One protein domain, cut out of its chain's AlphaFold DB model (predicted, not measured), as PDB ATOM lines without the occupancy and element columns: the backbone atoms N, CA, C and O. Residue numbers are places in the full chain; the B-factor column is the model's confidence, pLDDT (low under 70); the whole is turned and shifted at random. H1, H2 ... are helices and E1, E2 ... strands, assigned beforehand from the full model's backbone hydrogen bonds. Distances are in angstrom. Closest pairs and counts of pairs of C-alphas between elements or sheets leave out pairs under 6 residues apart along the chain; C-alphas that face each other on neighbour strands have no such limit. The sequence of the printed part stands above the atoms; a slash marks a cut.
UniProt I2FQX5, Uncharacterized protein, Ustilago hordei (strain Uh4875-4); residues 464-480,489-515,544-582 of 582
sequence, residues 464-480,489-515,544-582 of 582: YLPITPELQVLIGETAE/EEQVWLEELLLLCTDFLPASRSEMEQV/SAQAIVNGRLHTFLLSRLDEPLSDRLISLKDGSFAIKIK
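This is residues 464 to 480, 489 to 515 and 544 to 582 of the 582 residues of an uncharacterized protein of Ustilago hordei (strain Uh4875-4) (UniProt I2FQX5). One long helix, H4, runs through the middle of a small, mostly helical body, with H1 and H2 packed on its residues 547 to 554. A small antiparallel sheet, E1 E3 E2, with H5 at its edge, lies at one end of the body, and H3 lies at the other end, near the first residues of H4. The printed part has 83 residues, with five named helices and three named strands in the order E1 H1 H2 H3 H4 H5 E2 E3; its class is mostly helix. It is compact, with a radius of gyration of the C-alphas of 13.1 A and spans of 37 by 25 by 24 A.

E1, residues 464 to 467, is an edge strand and the antiparallel neighbour of E3, residues 577 to 580, at 141 degrees; N 465 and O 579 are 2.8 A apart, within hydrogen-bond range. E3 is the inner strand, and with the other edge strand E2, residues 569 to 571, it forms a hairpin, antiparallel at 135 degrees, with N 570 and O 578 at 2.8 A. H1, residues 469 to 475, only grazes the sheet. It touches H4, residues 544 to 560, through H4's residues 547 to 554 alone; the closest C-alphas are those of Leu 471 and Asn 550, 5.5 A, at a steep tilt of 47 degrees, the same way. H2, residues 489 to 499, grazes the sheet with residues 490 to 495. It touches H4 through H4's residues 549 to 553 alone, at a steep tilt of 60 degrees, the same way; the closest C-alphas are those of Leu 499 and Leu 553, 6.8 A. H3, residues 509 to 515, is close to H4 but not clearly touching, with the C-alphas of Val 515 and Ser 544 closest at 6.6 A. H5, residues 565 to 568, only grazes the sheet. Every O i to N i+4 pair is within hydrogen-bond range in H1, H3 and H4; in H2 it is 4 of 7, and H5 is too short for such a pair.

E1 begins at C-alpha 464, (-35.873, 34.436, -0.409). H1 measures 9.7 A, H2 16.2 A and H3 10.0 A. H4 measures 25.0 A and begins at C-alpha 544, (-46.191, 33.858, -25.451). H5 is 5.2 A long, E1 9.4 A, E2 6.9 A and E3 10.0 A; E3 ends at C-alpha 580, (-38.872, 31.162, 0.711).

The C-alphas of Arg 509 and Lys 573 are the two farthest apart, 39.9 A. Residues 481 to 488 are not printed, with 23.8 A between C-alphas 480 and 489; residues 516 to 543 are not printed, with 6.6 A between C-alphas 515 and 544. Of the links that are printed whole, none is long. The mean pLDDT of the printed part is 84.8; residues 478 to 480, 501 to 502 and 506 to 507 are under 70.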
ATOM      1  N   TYR A 464     -34.746  34.062   0.429       94.44
ATOM      2  CA  TYR A 464     -35.873  34.436  -0.409       94.44
ATOM      3  C   TYR A 464     -35.412  34.583  -1.853       94.44
ATOM      4  O   TYR A 464     -34.317  35.087  -2.109       94.44
ATOM      5  N   LEU A 465     -36.257  34.142  -2.775       93.19
ATOM      6  CA  LEU A 465     -36.033  34.193  -4.209       93.19
ATOM      7  C   LEU A 465     -37.099  35.102  -4.830       93.19
ATOM      8  O   LEU A 465     -38.275  34.743  -4.751       93.19
ATOM      9  N   PRO A 466     -36.740  36.273  -5.384       92.19
ATOM     10  CA  PRO A 466     -37.724  37.167  -5.987       92.19
ATOM     11  C   PRO A 466     -38.394  36.475  -7.175       92.19
ATOM     12  O   PRO A 466     -37.722  35.776  -7.931       92.19
ATOM     13  N   ILE A 467     -39.702  36.661  -7.339       91.19
ATOM     14  CA  ILE A 467     -40.449  36.100  -8.468       91.19
ATOM     15  C   ILE A 467     -41.122  37.185  -9.298       91.19
ATOM     16  O   ILE A 467     -41.436  38.267  -8.802       91.19
ATOM     17  N   THR A 468     -41.333  36.875 -10.574       90.19
ATOM     18  CA  THR A 468     -42.097  37.718 -11.490       90.19
ATOM     19  C   THR A 468     -43.582  37.713 -11.096       90.19
ATOM     20  O   THR A 468     -44.075  36.707 -10.571       90.19
ATOM     21  N   PRO A 469     -44.318  38.815 -11.328       88.62
ATOM     22  CA  PRO A 469     -45.746  38.884 -11.011       88.62
ATOM     23  C   PRO A 469     -46.560  37.845 -11.798       88.62
ATOM     24  O   PRO A 469     -47.523  37.285 -11.283       88.62
ATOM     25  N   GLU A 470     -46.150  37.491 -13.013       89.81
ATOM     26  CA  GLU A 470     -46.825  36.452 -13.793       89.81
ATOM     27  C   GLU A 470     -46.618  35.058 -13.183       89.81
ATOM     28  O   GLU A 470     -47.540  34.242 -13.165       89.81
ATOM     29  N   LEU A 471     -45.421  34.775 -12.653       90.56
ATOM     30  CA  LEU A 471     -45.170  33.535 -11.922       90.56
ATOM     31  C   LEU A 471     -45.948  33.508 -10.603       90.56
ATOM     32  O   LEU A 471     -46.420  32.450 -10.196       90.56
ATOM     33  N   GLN A 472     -46.111  34.660  -9.952       92.25
ATOM     34  CA  GLN A 472     -46.933  34.785  -8.755       92.25
ATOM     35  C   GLN A 472     -48.392  34.411  -9.039       92.25
ATOM     36  O   GLN A 472     -48.946  33.617  -8.285       92.25
ATOM     37  N   VAL A 473     -48.992  34.921 -10.121       91.56
ATOM     38  CA  VAL A 473     -50.359  34.545 -10.541       91.56
ATOM     39  C   VAL A 473     -50.454  33.047 -10.830       91.56
ATOM     40  O   VAL A 473     -51.470  32.418 -10.564       91.56
ATOM     41  N   LEU A 474     -49.383  32.446 -11.349       90.94
ATOM     42  CA  LEU A 474     -49.351  31.013 -11.622       90.94
ATOM     43  C   LEU A 474     -49.225  30.160 -10.342       90.94
ATOM     44  O   LEU A 474     -49.666  29.014 -10.329       90.94
ATOM     45  N   ILE A 475     -48.646  30.716  -9.272       92.88
ATOM     46  CA  ILE A 475     -48.498  30.070  -7.957       92.88
ATOM     47  C   ILE A 475     -49.736  30.276  -7.074       92.88
ATOM     48  O   ILE A 475     -50.127  29.368  -6.341       92.88
ATOM     49  N   GLY A 476     -50.309  31.480  -7.084       85.62
ATOM     50  CA  GLY A 476     -51.442  31.867  -6.253       85.62
ATOM     51  C   GLY A 476     -52.740  31.862  -7.049       85.62
ATOM     52  O   GLY A 476     -52.889  32.632  -7.985       85.62
ATOM     53  N   GLU A 477     -53.722  31.058  -6.637       71.56
ATOM     54  CA  GLU A 477     -55.045  31.002  -7.289       71.56
ATOM     55  C   GLU A 477     -55.860  32.308  -7.161       71.56
ATOM     56  O   GLU A 477     -56.909  32.461  -7.787       71.56
ATOM     57  N   THR A 478     -55.402  33.272  -6.358       63.69
ATOM     58  CA  THR A 478     -56.092  34.541  -6.131       63.69
ATOM     59  C   THR A 478     -55.598  35.609  -7.100       63.69
ATOM     60  O   THR A 478     -54.616  36.304  -6.833       63.69
ATOM     61  N   ALA A 479     -56.310  35.747  -8.218       56.34
ATOM     62  CA  ALA A 479     -56.197  36.874  -9.135       56.34
ATOM     63  C   ALA A 479     -56.762  38.147  -8.478       56.34
ATOM     64  O   ALA A 479     -57.878  38.566  -8.770       56.34
ATOM     65  N   GLU A 480     -56.017  38.753  -7.556       64.81
ATOM     66  CA  GLU A 480     -56.230  40.174  -7.294       64.81
ATOM     67  C   GLU A 480     -55.522  40.956  -8.402       64.81
ATOM     68  O   GLU A 480     -54.334  40.743  -8.645       64.81
ATOM     69  N   GLU A 489     -35.094  44.623 -14.334       75.25
ATOM     70  CA  GLU A 489     -34.008  43.792 -14.895       75.25
ATOM     71  C   GLU A 489     -33.513  42.726 -13.893       75.25
ATOM     72  O   GLU A 489     -33.114  41.627 -14.270       75.25
ATOM     73  N   GLU A 490     -33.659  43.010 -12.596       70.31
ATOM     74  CA  GLU A 490     -33.377  42.118 -11.468       70.31
ATOM     75  C   GLU A 490     -34.238  40.844 -11.403       70.31
ATOM     76  O   GLU A 490     -34.056  40.058 -10.483       70.31
ATOM     77  N   GLN A 491     -35.183  40.594 -12.309       71.50
ATOM     78  CA  GLN A 491     -35.932  39.324 -12.340       71.50
ATOM     79  C   GLN A 491     -35.447  38.377 -13.446       71.50
ATOM     80  O   GLN A 491     -35.601  37.161 -13.331       71.50
ATOM     81  N   VAL A 492     -34.780  38.911 -14.474       77.69
ATOM     82  CA  VAL A 492     -34.298  38.133 -15.629       77.69
ATOM     83  C   VAL A 492     -33.172  37.175 -15.226       77.69
ATOM     84  O   VAL A 492     -33.111  36.050 -15.719       77.69
ATOM     85  N   TRP A 493     -32.332  37.554 -14.251       82.62
ATOM     86  CA  TRP A 493     -31.234  36.690 -13.797       82.62
ATOM     87  C   TRP A 493     -31.725  35.362 -13.219       82.62
ATOM     88  O   TRP A 493     -30.983  34.386 -13.266       82.62
ATOM     89  N   LEU A 494     -32.943  35.298 -12.667       80.12
ATOM     90  CA  LEU A 494     -33.458  34.059 -12.093       80.12
ATOM     91  C   LEU A 494     -33.823  33.048 -13.178       80.12
ATOM     92  O   LEU A 494     -33.501  31.862 -13.068       80.12
ATOM     93  N   GLU A 495     -34.489  33.534 -14.222       82.31
ATOM     94  CA  GLU A 495     -34.813  32.758 -15.414       82.31
ATOM     95  C   GLU A 495     -33.517  32.247 -16.057       82.31
ATOM     96  O   GLU A 495     -33.381  31.053 -16.328       82.31
ATOM     97  N   GLU A 496     -32.520  33.120 -16.201       82.62
ATOM     98  CA  GLU A 496     -31.204  32.751 -16.722       82.62
ATOM     99  C   GLU A 496     -30.482  31.730 -15.832       82.62
ATOM    100  O   GLU A 496     -29.954  30.738 -16.342       82.62
ATOM    101  N   LEU A 497     -30.505  31.925 -14.510       84.06
ATOM    102  CA  LEU A 497     -29.826  31.065 -13.544       84.06
ATOM    103  C   LEU A 497     -30.427  29.659 -13.498       84.06
ATOM    104  O   LEU A 497     -29.694  28.668 -13.468       84.06
ATOM    105  N   LEU A 498     -31.758  29.565 -13.429       83.75
ATOM    106  CA  LEU A 498     -32.448  28.302 -13.169       83.75
ATOM    107  C   LEU A 498     -32.881  27.595 -14.443       83.75
ATOM    108  O   LEU A 498     -32.839  26.368 -14.489       83.75
ATOM    109  N   LEU A 499     -33.275  28.308 -15.492       80.12
ATOM    110  CA  LEU A 499     -33.698  27.657 -16.730       80.12
ATOM    111  C   LEU A 499     -32.545  27.468 -17.710       80.12
ATOM    112  O   LEU A 499     -32.624  26.534 -18.508       80.12
ATOM    113  N   LEU A 500     -31.442  28.218 -17.560       74.12
ATOM    114  CA  LEU A 500     -30.249  28.108 -18.406       74.12
ATOM    115  C   LEU A 500     -30.579  28.311 -19.891       74.12
ATOM    116  O   LEU A 500     -30.237  27.490 -20.738       74.12
ATOM    117  N   CYS A 501     -31.221  29.450 -20.168       66.81
ATOM    118  CA  CYS A 501     -31.709  29.905 -21.470       66.81
ATOM    119  C   CYS A 501     -32.766  29.023 -22.143       66.81
ATOM    120  O   CYS A 501     -32.558  27.867 -22.504       66.81
ATOM    121  N   THR A 502     -33.914  29.637 -22.402       66.75
ATOM    122  CA  THR A 502     -35.061  29.007 -23.057       66.75
ATOM    123  C   THR A 502     -35.019  29.072 -24.577       66.75
ATOM    124  O   THR A 502     -35.804  28.377 -25.218       66.75
ATOM    125  N   ASP A 503     -34.098  29.857 -25.138       70.25
ATOM    126  CA  ASP A 503     -34.196  30.333 -26.522       70.25
ATOM    127  C   ASP A 503     -33.398  29.488 -27.527       70.25
ATOM    128  O   ASP A 503     -33.505  29.695 -28.733       70.25
ATOM    129  N   PHE A 504     -32.585  28.535 -27.057       70.19
ATOM    130  CA  PHE A 504     -31.704  27.749 -27.938       70.19
ATOM    131  C   PHE A 504     -32.404  26.601 -28.643       70.19
ATOM    132  O   PHE A 504     -31.995  26.216 -29.736       70.19
ATOM    133  N   LEU A 505     -33.440  26.046 -28.021       71.12
ATOM    134  CA  LEU A 505     -34.241  24.997 -28.627       71.12
ATOM    135  C   LEU A 505     -35.608  25.554 -28.996       71.12
ATOM    136  O   LEU A 505     -36.162  26.357 -28.239       71.12
ATOM    137  N   PRO A 506     -36.184  25.116 -30.127       67.19
ATOM    138  CA  PRO A 506     -37.560  25.452 -30.439       67.19
ATOM    139  C   PRO A 506     -38.463  25.063 -29.259       67.19
ATOM    140  O   PRO A 506     -38.275  24.020 -28.615       67.19
ATOM    141  N   ALA A 507     -39.442  25.922 -28.964       64.81
ATOM    142  CA  ALA A 507     -40.490  25.586 -28.012       64.81
ATOM    143  C   ALA A 507     -41.112  24.245 -28.418       64.81
ATOM    144  O   ALA A 507     -41.319  23.976 -29.609       64.81
ATOM    145  N   SER A 508     -41.374  23.387 -27.435       70.50
ATOM    146  CA  SER A 508     -41.983  22.092 -27.716       70.50
ATOM    147  C   SER A 508     -43.339  22.315 -28.390       70.50
ATOM    148  O   SER A 508     -44.066  23.269 -28.099       70.50
ATOM    149  N   ARG A 509     -43.719  21.419 -29.303       72.50
ATOM    150  CA  ARG A 509     -45.011  21.524 -29.996       72.50
ATOM    151  C   ARG A 509     -46.187  21.558 -29.011       72.50
ATOM    152  O   ARG A 509     -47.140  22.287 -29.249       72.50
ATOM    153  N   SER A 510     -46.090  20.826 -27.899       74.50
ATOM    154  CA  SER A 510     -47.083  20.852 -26.820       74.50
ATOM    155  C   SER A 510     -47.198  22.219 -26.153       74.50
ATOM    156  O   SER A 510     -48.310  22.653 -25.874       74.50
ATOM    157  N   GLU A 511     -46.082  22.917 -25.930       76.12
ATOM    158  CA  GLU A 511     -46.107  24.284 -25.393       76.12
ATOM    159  C   GLU A 511     -46.744  25.244 -26.406       76.12
ATOM    160  O   GLU A 511     -47.591  26.052 -26.036       76.12
ATOM    161  N   MET A 512     -46.423  25.109 -27.698       79.25
ATOM    162  CA  MET A 512     -47.054  25.924 -28.745       79.25
ATOM    163  C   MET A 512     -48.563  25.656 -28.880       79.25
ATOM    164  O   MET A 512     -49.329  26.576 -29.159       79.25
ATOM    165  N   GLU A 513     -49.003  24.409 -28.701       82.94
ATOM    166  CA  GLU A 513     -50.424  24.034 -28.724       82.94
ATOM    167  C   GLU A 513     -51.169  24.545 -27.481       82.94
ATOM    168  O   GLU A 513     -52.304  25.005 -27.612       82.94
ATOM    169  N   GLN A 514     -50.533  24.553 -26.302       78.94
ATOM    170  CA  GLN A 514     -51.106  25.144 -25.085       78.94
ATOM    171  C   GLN A 514     -51.342  26.650 -25.234       78.94
ATOM    172  O   GLN A 514     -52.431  27.118 -24.914       78.94
ATOM    173  N   VAL A 515     -50.369  27.383 -25.788       77.38
ATOM    174  CA  VAL A 515     -50.500  28.829 -26.046       77.38
ATOM    175  C   VAL A 515     -51.672  29.123 -26.990       77.38
ATOM    176  O   VAL A 515     -52.459  30.034 -26.746       77.38
ATOM    177  N   SER A 544     -45.967  35.291 -25.698       79.94
ATOM    178  CA  SER A 544     -46.191  33.858 -25.451       79.94
ATOM    179  C   SER A 544     -44.950  33.104 -24.954       79.94
ATOM    180  O   SER A 544     -45.067  32.144 -24.194       79.94
ATOM    181  N   ALA A 545     -43.754  33.574 -25.319       83.38
ATOM    182  CA  ALA A 545     -42.483  33.091 -24.798       83.38
ATOM    183  C   ALA A 545     -42.401  33.173 -23.262       83.38
ATOM    184  O   ALA A 545     -42.072  32.180 -22.618       83.38
ATOM    185  N   GLN A 546     -42.768  34.308 -22.662       84.56
ATOM    186  CA  GLN A 546     -42.675  34.540 -21.218       84.56
ATOM    187  C   GLN A 546     -43.578  33.589 -20.421       84.56
ATOM    188  O   GLN A 546     -43.171  33.073 -19.383       84.56
ATOM    189  N   ALA A 547     -44.780  33.300 -20.928       86.56
ATOM    190  CA  ALA A 547     -45.680  32.333 -20.305       86.56
ATOM    191  C   ALA A 547     -45.052  30.927 -20.247       86.56
ATOM    192  O   ALA A 547     -45.140  30.249 -19.221       86.56
ATOM    193  N   ILE A 548     -44.349  30.515 -21.310       85.81
ATOM    194  CA  ILE A 548     -43.612  29.242 -21.353       85.81
ATOM    195  C   ILE A 548     -42.463  29.251 -20.338       85.81
ATOM    196  O   ILE A 548     -42.309  28.287 -19.584       85.81
ATOM    197  N   VAL A 549     -41.679  30.334 -20.275       87.94
ATOM    198  CA  VAL A 549     -40.587  30.487 -19.295       87.94
ATOM    199  C   VAL A 549     -41.121  30.344 -17.867       87.94
ATOM    200  O   VAL A 549     -40.628  29.510 -17.104       87.94
ATOM    201  N   ASN A 550     -42.181  31.079 -17.526       89.50
ATOM    202  CA  ASN A 550     -42.798  31.032 -16.202       89.50
ATOM    203  C   ASN A 550     -43.348  29.634 -15.873       89.50
ATOM    204  O   ASN A 550     -43.127  29.134 -14.772       89.50
ATOM    205  N   GLY A 551     -43.988  28.951 -16.829       89.69
ATOM    206  CA  GLY A 551     -44.471  27.579 -16.641       89.69
ATOM    207  C   GLY A 551     -43.346  26.571 -16.362       89.69
ATOM    208  O   GLY A 551     -43.475  25.702 -15.490       89.69
ATOM    209  N   ARG A 552     -42.203  26.707 -17.047       89.81
ATOM    210  CA  ARG A 552     -41.006  25.881 -16.801       89.81
ATOM    211  C   ARG A 552     -40.395  26.169 -15.434       89.81
ATOM    212  O   ARG A 552     -40.033  25.234 -14.720       89.81
ATOM    213  N   LEU A 553     -40.303  27.445 -15.058       91.12
ATOM    214  CA  LEU A 553     -39.780  27.865 -13.758       91.12
ATOM    215  C   LEU A 553     -40.662  27.351 -12.617       91.12
ATOM    216  O   LEU A 553     -40.155  26.772 -11.660       91.12
ATOM    217  N   HIS A 554     -41.979  27.466 -12.757       92.31
ATOM    218  CA  HIS A 554     -42.938  26.899 -11.817       92.31
ATOM    219  C   HIS A 554     -42.760  25.386 -11.649       92.31
ATOM    220  O   HIS A 554     -42.622  24.894 -10.531       92.31
ATOM    221  N   THR A 555     -42.675  24.652 -12.762       91.88
ATOM    222  CA  THR A 555     -42.456  23.196 -12.752       91.88
ATOM    223  C   THR A 555     -41.151  22.826 -12.055       91.88
ATOM    224  O   THR A 555     -41.106  21.883 -11.266       91.88
ATOM    225  N   PHE A 556     -40.082  23.584 -12.314       92.38
ATOM    226  CA  PHE A 556     -38.806  23.394 -11.637       92.38
ATOM    227  C   PHE A 556     -38.935  23.569 -10.127       92.38
ATOM    228  O   PHE A 556     -38.507  22.697  -9.373       92.38
ATOM    229  N   LEU A 557     -39.528  24.681  -9.691       93.12
ATOM    230  CA  LEU A 557     -39.669  25.012  -8.277       93.12
ATOM    231  C   LEU A 557     -40.527  23.973  -7.550       93.12
ATOM    232  O   LEU A 557     -40.115  23.505  -6.490       93.12
ATOM    233  N   LEU A 558     -41.631  23.526  -8.159       92.81
ATOM    234  CA  LEU A 558     -42.452  22.424  -7.646       92.81
ATOM    235  C   LEU A 558     -41.664  21.118  -7.504       92.81
ATOM    236  O   LEU A 558     -41.828  20.404  -6.527       92.81
ATOM    237  N   SER A 559     -40.788  20.800  -8.461       91.50
ATOM    238  CA  SER A 559     -39.975  19.576  -8.394       91.50
ATOM    239  C   SER A 559     -38.866  19.623  -7.336       91.50
ATOM    240  O   SER A 559     -38.260  18.597  -7.032       91.50
ATOM    241  N   ARG A 560     -38.539  20.815  -6.817       92.31
ATOM    242  CA  ARG A 560     -37.389  21.046  -5.930       92.31
ATOM    243  C   ARG A 560     -37.753  21.410  -4.502       92.31
ATOM    244  O   ARG A 560     -36.863  21.375  -3.649       92.31
ATOM    245  N   LEU A 561     -38.994  21.802  -4.259       92.94
ATOM    246  CA  LEU A 561     -39.492  22.187  -2.949       92.94
ATOM    247  C   LEU A 561     -40.508  21.139  -2.491       92.94
ATOM    248  O   LEU A 561     -41.424  20.800  -3.229       92.94
ATOM    249  N   ASP A 562     -40.325  20.629  -1.273       91.25
ATOM    250  CA  ASP A 562     -41.166  19.562  -0.707       91.25
ATOM    251  C   ASP A 562     -42.554  20.063  -0.256       91.25
ATOM    252  O   ASP A 562     -43.440  19.274   0.065       91.25
ATOM    253  N   GLU A 563     -42.742  21.382  -0.214       92.19
ATOM    254  CA  GLU A 563     -43.966  22.060   0.215       92.19
ATOM    255  C   GLU A 563     -44.616  22.791  -0.968       92.19
ATOM    256  O   GLU A 563     -43.907  23.226  -1.887       92.19
ATOM    257  N   PRO A 564     -45.949  22.979  -0.949       94.25
ATOM    258  CA  PRO A 564     -46.636  23.751  -1.976       94.25
ATOM    259  C   PRO A 564     -46.080  25.181  -2.050       94.25
ATOM    260  O   PRO A 564     -45.806  25.827  -1.035       94.25
ATOM    261  N   LEU A 565     -45.914  25.693  -3.273       94.31
ATOM    262  CA  LEU A 565     -45.319  27.014  -3.510       94.31
ATOM    263  C   LEU A 565     -46.152  28.156  -2.913       94.31
ATOM    264  O   LEU A 565     -45.572  29.165  -2.512       94.31
ATOM    265  N   SER A 566     -47.473  27.980  -2.812       95.00
ATOM    266  CA  SER A 566     -48.399  28.931  -2.186       95.00
ATOM    267  C   SER A 566     -48.009  29.255  -0.745       95.00
ATOM    268  O   SER A 566     -48.007  30.416  -0.352       95.00
ATOM    269  N   ASP A 567     -47.599  28.243   0.021       95.25
ATOM    270  CA  ASP A 567     -47.304  28.378   1.452       95.25
ATOM    271  C   ASP A 567     -45.945  29.051   1.688       95.25
ATOM    272  O   ASP A 567     -45.653  29.563   2.773       95.25
ATOM    273  N   ARG A 568     -45.097  29.067   0.654       95.12
ATOM    274  CA  ARG A 568     -43.762  29.677   0.665       95.12
ATOM    275  C   ARG A 568     -43.737  31.082   0.080       95.12
ATOM    276  O   ARG A 568     -42.679  31.718   0.115       95.12
ATOM    277  N   LEU A 569     -44.856  31.551  -0.462       95.56
ATOM    278  CA  LEU A 569     -44.979  32.863  -1.072       95.56
ATOM    279  C   LEU A 569     -45.045  33.948   0.011       95.56
ATOM    280  O   LEU A 569     -45.883  33.909   0.907       95.56
ATOM    281  N   ILE A 570     -44.148  34.927  -0.068       95.75
ATOM    282  CA  ILE A 570     -44.045  36.021   0.898       95.75
ATOM    283  C   ILE A 570     -44.103  37.347   0.151       95.75
ATOM    284  O   ILE A 570     -43.360  37.569  -0.806       95.75
ATOM    285  N   SER A 571     -44.974  38.238   0.621       94.19
ATOM    286  CA  SER A 571     -45.028  39.621   0.158       94.19
ATOM    287  C   SER A 571     -43.898  40.433   0.796       94.19
ATOM    288  O   SER A 571     -43.699  40.415   2.015       94.19
ATOM    289  N   LEU A 572     -43.128  41.125  -0.038       92.75
ATOM    290  CA  LEU A 572     -42.083  42.054   0.364       92.75
ATOM    291  C   LEU A 572     -42.670  43.456   0.572       92.75
ATOM    292  O   LEU A 572     -43.742  43.799   0.082       92.75
ATOM    293  N   LYS A 573     -41.949  44.298   1.319       92.75
ATOM    294  CA  LYS A 573     -42.418  45.646   1.698       92.75
ATOM    295  C   LYS A 573     -42.664  46.575   0.508       92.75
ATOM    296  O   LYS A 573     -43.398  47.545   0.651       92.75
ATOM    297  N   ASP A 574     -42.030  46.309  -0.629       88.62
ATOM    298  CA  ASP A 574     -42.186  47.075  -1.864       88.62
ATOM    299  C   ASP A 574     -43.354  46.580  -2.737       88.62
ATOM    300  O   ASP A 574     -43.530  47.068  -3.850       88.62
ATOM    301  N   GLY A 575     -44.148  45.625  -2.239       87.44
ATOM    302  CA  GLY A 575     -45.255  45.009  -2.968       87.44
ATOM    303  C   GLY A 575     -44.823  43.908  -3.936       87.44
ATOM    304  O   GLY A 575     -45.683  43.283  -4.550       87.44
ATOM    305  N   SER A 576     -43.519  43.639  -4.067       90.25
ATOM    306  CA  SER A 576     -43.034  42.487  -4.825       90.25
ATOM    307  C   SER A 576     -43.207  41.191  -4.028       90.25
ATOM    308  O   SER A 576     -43.424  41.204  -2.814       90.25
ATOM    309  N   PHE A 577     -43.128  40.053  -4.709       92.25
ATOM    310  CA  PHE A 577     -43.276  38.743  -4.086       92.25
ATOM    311  C   PHE A 577     -41.982  37.943  -4.199       92.25
ATOM    312  O   PHE A 577     -41.227  38.056  -5.168       92.25
ATOM    313  N   ALA A 578     -41.728  37.117  -3.190       94.88
ATOM    314  CA  ALA A 578     -40.600  36.204  -3.168       94.88
ATOM    315  C   ALA A 578     -41.003  34.840  -2.602       94.88
ATOM    316  O   ALA A 578     -41.884  34.740  -1.751       94.88
ATOM    317  N   ILE A 579     -40.321  33.787  -3.042       95.06
ATOM    318  CA  ILE A 579     -40.486  32.429  -2.519       95.06
ATOM    319  C   ILE A 579     -39.412  32.164  -1.470       95.06
ATOM    320  O   ILE A 579     -38.221  32.376  -1.713       95.06
ATOM    321  N   LYS A 580     -39.808  31.647  -0.308       95.94
ATOM    322  CA  LYS A 580     -38.872  31.162   0.711       95.94
ATOM    323  C   LYS A 580     -38.274  29.810   0.305       95.94
ATOM    324  O   LYS A 580     -38.981  28.810   0.209       95.94
ATOM    325  N   ILE A 581     -36.956  29.749   0.110       94.19
ATOM    326  CA  ILE A 581     -36.257  28.541  -0.385       94.19
ATOM    327  C   ILE A 581     -35.542  27.722   0.705       94.19
ATOM    328  O   ILE A 581     -35.052  26.622   0.426       94.19
ATOM    329  N   LYS A 582     -35.485  28.241   1.938       88.38
ATOM    330  CA  LYS A 582     -34.952  27.547   3.122       88.38
ATOM    331  C   LYS A 582     -36.051  27.049   4.041       88.38
ATOM    332  O   LYS A 582     -36.979  27.841   4.329       88.38
TER     333      LYS A 582